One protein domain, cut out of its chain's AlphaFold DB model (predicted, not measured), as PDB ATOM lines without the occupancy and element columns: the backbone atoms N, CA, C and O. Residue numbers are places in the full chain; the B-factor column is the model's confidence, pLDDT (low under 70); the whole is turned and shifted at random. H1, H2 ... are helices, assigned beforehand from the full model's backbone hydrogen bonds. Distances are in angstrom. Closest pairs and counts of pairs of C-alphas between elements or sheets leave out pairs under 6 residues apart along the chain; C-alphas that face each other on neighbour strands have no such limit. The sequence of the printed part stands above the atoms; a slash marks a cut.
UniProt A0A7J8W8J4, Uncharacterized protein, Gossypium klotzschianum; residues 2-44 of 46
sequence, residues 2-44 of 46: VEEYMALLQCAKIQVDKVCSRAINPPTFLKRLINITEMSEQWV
ATOM      1  N   VAL A   2      97.623  72.913  93.533       78.94
ATOM      2  CA  VAL A   2      99.035  73.152  93.149       78.94
ATOM      3  C   VAL A   2      99.196  73.614  91.690       78.94
ATOM      4  O   VAL A   2     100.065  74.429  91.403       78.94
ATOM      5  N   GLU A   3      98.344  73.155  90.772       86.12
ATOM      6  CA  GLU A   3      98.459  73.475  89.338       86.12
ATOM      7  C   GLU A   3      98.224  74.956  89.011       86.12
ATOM      8  O   GLU A   3      98.977  75.535  88.234       86.12
ATOM      9  N   GLU A   4      97.245  75.601  89.648       83.62
ATOM     10  CA  GLU A   4      96.996  77.039  89.469       83.62
ATOM     11  C   GLU A   4      98.167  77.877  89.994       83.62
ATOM     12  O   GLU A   4      98.614  78.813  89.334       83.62
ATOM     13  N   TYR A   5      98.729  77.496  91.146       83.69
ATOM     14  CA  TYR A   5      99.933  78.125  91.688       83.69
ATOM     15  C   TYR A   5     101.135  77.959  90.745       83.69
ATOM     16  O   TYR A   5     101.865  78.918  90.494       83.69
ATOM     17  N   MET A   6     101.315  76.768  90.172       92.50
ATOM     18  CA  MET A   6     102.369  76.492  89.192       92.50
ATOM     19  C   MET A   6     102.187  77.302  87.904       92.50
ATOM     20  O   MET A   6     103.161  77.851  87.390       92.50
ATOM     21  N   ALA A   7     100.952  77.438  87.414       91.06
ATOM     22  CA  ALA A   7     100.636  78.247  86.241       91.06
ATOM     23  C   ALA A   7     100.931  79.735  86.485       91.06
ATOM     24  O   ALA A   7     101.540  80.395  85.643       91.06
ATOM     25  N   LEU A   8     100.575  80.259  87.662       90.31
ATOM     26  CA  LEU A   8     100.898  81.631  88.054       90.31
ATOM     27  C   LEU A   8     102.408  81.844  88.181       90.31
ATOM     28  O   LEU A   8     102.931  82.836  87.673       90.31
ATOM     29  N   LEU A   9     103.122  80.895  88.791       87.81
ATOM     30  CA  LEU A   9     104.577  80.939  88.907       87.81
ATOM     31  C   LEU A   9     105.252  80.933  87.529       87.81
ATOM     32  O   LEU A   9     106.197  81.687  87.293       87.81
ATOM     33  N   GLN A  10     104.764  80.114  86.600       86.75
ATOM     34  CA  GLN A  10     105.282  80.055  85.237       86.75
ATOM     35  C   GLN A  10     104.974  81.338  84.456       86.75
ATOM     36  O   GLN A  10     105.861  81.875  83.795       86.75
ATOM     37  N   CYS A  11     103.766  81.889  84.582       84.88
ATOM     38  CA  CYS A  11     103.408  83.185  84.007       84.88
ATOM     39  C   CYS A  11     104.278  84.323  84.553       84.88
ATOM     40  O   CYS A  11     104.691  85.192  83.787       84.88
ATOM     41  N   ALA A  12     104.579  84.321  85.855       84.25
ATOM     42  CA  ALA A  12     105.477  85.294  86.464       84.25
ATOM     43  C   ALA A  12     106.900  85.169  85.899       84.25
ATOM     44  O   ALA A  12     107.478  86.174  85.496       84.25
ATOM     45  N   LYS A  13     107.432  83.945  85.773       85.00
ATOM     46  CA  LYS A  13     108.738  83.695  85.136       85.00
ATOM     47  C   LYS A  13     108.784  84.190  83.695       85.00
ATOM     48  O   LYS A  13     109.691  84.926  83.346       85.00
ATOM     49  N   ILE A  14     107.770  83.873  82.886       81.12
ATOM     50  CA  ILE A  14     107.690  84.330  81.490       81.12
ATOM     51  C   ILE A  14     107.644  85.859  81.418       81.12
ATOM     52  O   ILE A  14     108.247  86.449  80.528       81.12
ATOM     53  N   GLN A  15     106.944  86.522  82.341       80.06
ATOM     54  CA  GLN A  15     106.910  87.983  82.399       80.06
ATOM     55  C   GLN A  15     108.257  88.575  82.807       80.06
ATOM     56  O   GLN A  15     108.691  89.532  82.174       80.06
ATOM     57  N   VAL A  16     108.928  88.003  83.808       77.56
ATOM     58  CA  VAL A  16     110.272  88.418  84.232       77.56
ATOM     59  C   VAL A  16     111.265  88.215  83.095       77.56
ATOM     60  O   VAL A  16     111.932  89.168  82.715       77.56
ATOM     61  N   ASP A  17     111.285  87.046  82.458       77.50
ATOM     62  CA  ASP A  17     112.158  86.755  81.317       77.50
ATOM     63  C   ASP A  17     111.850  87.665  80.132       77.50
ATOM     64  O   ASP A  17     112.758  88.155  79.467       77.50
ATOM     65  N   LYS A  18     110.572  87.956  79.870       76.81
ATOM     66  CA  LYS A  18     110.161  88.912  78.839       76.81
ATOM     67  C   LYS A  18     110.583  90.334  79.188       76.81
ATOM     68  O   LYS A  18     110.956  91.067  78.286       76.81
ATOM     69  N   VAL A  19     110.528  90.748  80.450       72.56
ATOM     70  CA  VAL A  19     110.960  92.083  80.892       72.56
ATOM     71  C   VAL A  19     112.480  92.193  80.893       72.56
ATOM     72  O   VAL A  19     112.983  93.216  80.452       72.56
ATOM     73  N   CYS A  20     113.205  91.154  81.303       65.06
ATOM     74  CA  CYS A  20     114.663  91.086  81.284       65.06
ATOM     75  C   CYS A  20     115.207  90.984  79.853       65.06
ATOM     76  O   CYS A  20     116.112  91.726  79.495       65.06
ATOM     77  N   SER A  21     114.616  90.150  78.991       67.62
ATOM     78  CA  SER A  21     114.975  90.094  77.562       67.62
ATOM     79  C   SER A  21     114.584  91.369  76.818       67.62
ATOM     80  O   SER A  21     115.295  91.814  75.922       67.62
ATOM     81  N   ARG A  22     113.471  92.001  77.214       67.81
ATOM     82  CA  ARG A  22     113.048  93.309  76.711       67.81
ATOM     83  C   ARG A  22     113.663  94.458  77.497       67.81
ATOM     84  O   ARG A  22     113.276  95.586  77.213       67.81
ATOM     85  N   ALA A  23     114.590  94.237  78.434       59.47
ATOM     86  CA  ALA A  23     115.278  95.304  79.154       59.47
ATOM     87  C   ALA A  23     116.235  96.012  78.184       59.47
ATOM     88  O   ALA A  23     117.434  95.765  78.129       59.47
ATOM     89  N   ILE A  24     115.620  96.839  77.338       63.88
ATOM     90  CA  ILE A  24     115.933  98.222  77.024       63.88
ATOM     91  C   ILE A  24     117.406  98.507  77.248       63.88
ATOM     92  O   ILE A  24     117.771  98.912  78.344       63.88
ATOM     93  N   ASN A  25     118.202  98.306  76.193       63.81
ATOM     94  CA  ASN A  25     119.624  98.627  76.112       63.81
ATOM     95  C   ASN A  25     120.369  98.345  77.423       63.81
ATOM     96  O   ASN A  25     120.394  99.232  78.283       63.81
ATOM     97  N   PRO A  26     121.054  97.194  77.548       73.75
ATOM     98  CA  PRO A  26     121.817  96.843  78.744       73.75
ATOM     99  C   PRO A  26     122.573  98.034  79.373       73.75
ATOM    100  O   PRO A  26     122.407  98.257  80.567       73.75
ATOM    101  N   PRO A  27     123.241  98.930  78.613       75.50
ATOM    102  CA  PRO A  27     123.910 100.104  79.189       75.50
ATOM    103  C   PRO A  27     122.991 101.116  79.902       75.50
ATOM    104  O   PRO A  27     123.384 101.725  80.893       75.50
ATOM    105  N   THR A  28     121.772 101.339  79.407       80.00
ATOM    106  CA  THR A  28     120.816 102.307  79.975       80.00
ATOM    107  C   THR A  28     120.150 101.755  81.230       80.00
ATOM    108  O   THR A  28     119.957 102.488  82.203       80.00
ATOM    109  N   PHE A  29     119.815 100.466  81.215       79.75
ATOM    110  CA  PHE A  29     119.279  99.779  82.382       79.75
ATOM    111  C   PHE A  29     120.319  99.706  83.505       79.75
ATOM    112  O   PHE A  29     120.021 100.103  84.630       79.75
ATOM    113  N   LEU A  30     121.556  99.316  83.180       81.00
ATOM    114  CA  LEU A  30     122.662  99.250  84.138       81.00
ATOM    115  C   LEU A  30     122.939 100.621  84.770       81.00
ATOM    116  O   LEU A  30     123.009 100.721  85.990       81.00
ATOM    117  N   LYS A  31     122.976 101.703  83.976       84.44
ATOM    118  CA  LYS A  31     123.135 103.074  84.502       84.44
ATOM    119  C   LYS A  31     122.025 103.480  85.469       84.44
ATOM    120  O   LYS A  31     122.298 104.098  86.493       84.44
ATOM    121  N   ARG A  32     120.766 103.146  85.168       86.75
ATOM    122  CA  ARG A  32     119.653 103.409  86.094       86.75
ATOM    123  C   ARG A  32     119.780 102.593  87.374       86.75
ATOM    124  O   ARG A  32     119.513 103.131  88.441       86.75
ATOM    125  N   LEU A  33     120.183 101.330  87.267       84.56
ATOM    126  CA  LEU A  33     120.343 100.451  88.417       84.56
ATOM    127  C   LEU A  33     121.450 100.955  89.347       84.56
ATOM    128  O   LEU A  33     121.209 101.097  90.540       84.56
ATOM    129  N   ILE A  34     122.608 101.313  88.790       89.69
ATOM    130  CA  ILE A  34     123.733 101.940  89.503       89.69
ATOM    131  C   ILE A  34     123.267 103.203  90.239       89.69
ATOM    132  O   ILE A  34     123.515 103.348  91.430       89.69
ATOM    133  N   ASN A  35     122.510 104.076  89.568       88.06
ATOM    134  CA  ASN A  35     122.026 105.319  90.174       88.06
ATOM    135  C   ASN A  35     120.992 105.105  91.293       88.06
ATOM    136  O   ASN A  35     120.913 105.922  92.201       88.06
ATOM    137  N   ILE A  36     120.165 104.056  91.216       89.62
ATOM    138  CA  ILE A  36     119.124 103.769  92.222       89.62
ATOM    139  C   ILE A  36     119.709 103.036  93.427       89.62
ATOM    140  O   ILE A  36     119.308 103.281  94.559       89.62
ATOM    141  N   THR A  37     120.608 102.092  93.169       88.31
ATOM    142  CA  THR A  37     121.186 101.225  94.202       88.31
ATOM    143  C   THR A  37     122.425 101.835  94.852       88.31
ATOM    144  O   THR A  37     122.919 101.279  95.827       88.31
ATOM    145  N   GLU A  38     122.942 102.939  94.294       89.88
ATOM    146  CA  GLU A  38     124.252 103.528  94.610       89.88
ATOM    147  C   GLU A  38     125.411 102.509  94.554       89.88
ATOM    148  O   GLU A  38     126.504 102.746  95.070       89.88
ATOM    149  N   MET A  39     125.199 101.361  93.901       89.38
ATOM    150  CA  MET A  39     126.213 100.327  93.735       89.38
ATOM    151  C   MET A  39     127.155 100.707  92.599       89.38
ATOM    152  O   MET A  39     126.727 101.219  91.566       89.38
ATOM    153  N   SER A  40     128.447 100.420  92.756       84.69
ATOM    154  CA  SER A  40     129.398 100.642  91.668       84.69
ATOM    155  C   SER A  40     129.114  99.708  90.490       84.69
ATOM    156  O   SER A  40     128.607  98.596  90.653       84.69
ATOM    157  N   GLU A  41     129.497 100.140  89.287       82.50
ATOM    158  CA  GLU A  41     129.337  99.360  88.053       82.50
ATOM    159  C   GLU A  41     129.934  97.947  88.171       82.50
ATOM    160  O   GLU A  41     129.378  96.990  87.639       82.50
ATOM    161  N   GLN A  42     131.007  97.798  88.951       82.69
ATOM    162  CA  GLN A  42     131.706  96.533  89.192       82.69
ATOM    163  C   GLN A  42     130.859  95.510  89.961       82.69
ATOM    164  O   GLN A  42     131.001  94.320  89.724       82.69
ATOM    165  N   TRP A  43     129.966  95.952  90.850       80.88
ATOM    166  CA  TRP A  43     129.045  95.058  91.568       80.88
ATOM    167  C   TRP A  43     127.808  94.696  90.746       80.88
ATOM    168  O   TRP A  43     127.132  93.718  91.044       80.88
ATOM    169  N   VAL A  44     127.500  95.503  89.729       76.75
ATOM    170  CA  VAL A  44     126.299  95.380  88.896       76.75
ATOM    171  C   VAL A  44     126.563  94.585  87.609       76.75
ATOM    172  O   VAL A  44     125.636  94.016  87.037       76.75
TER     173      VAL A  44
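AT A GLANCE: This is residues 2 to 44 of the 46 residues of an uncharacterized protein of Gossypium klotzschianum (UniProt A0A7J8W8J4). One long helix, H1, sticks out with residues 2 to 19 as a free arm, and at its far end a small head is made by H2 with the short H3 packed on it. The arm makes most of the length. The printed part has 43 residues with three named helices, in the order H1, H2, H3, and no named strand: the class is all helix. It is extended, with a radius of gyration of the C-alphas of 14.6 A and spans of 41 by 18 by 14 A.

IN THESE COORDINATES: H1, residues 2 to 21, begins at C-alpha 2 (99.035, 73.152, 93.149) and is 28.0 A long. H2, residues 26 to 37, is 16.1 A long. H3, residues 41 to 44, is 5.1 A long and ends at C-alpha 44 (126.299, 95.380, 88.896).

HOW THE PARTS SIT: H1 is apart from H2 and from H3. H2 touches H3 with residues 30 to 34 alone; the closest C-alphas, of Ile 34 and Glu 41, are 6.3 A apart. Every O i to N i+4 pair is within hydrogen-bond range in H1 and H2; H3 is too short for such a pair.

THE WHOLE: The two farthest C-alphas, of Glu 3 and Ser 40, are 41.2 A apart. The printed part has no cut, and both links are tight. Residues 20 to 25 have pLDDT under 70.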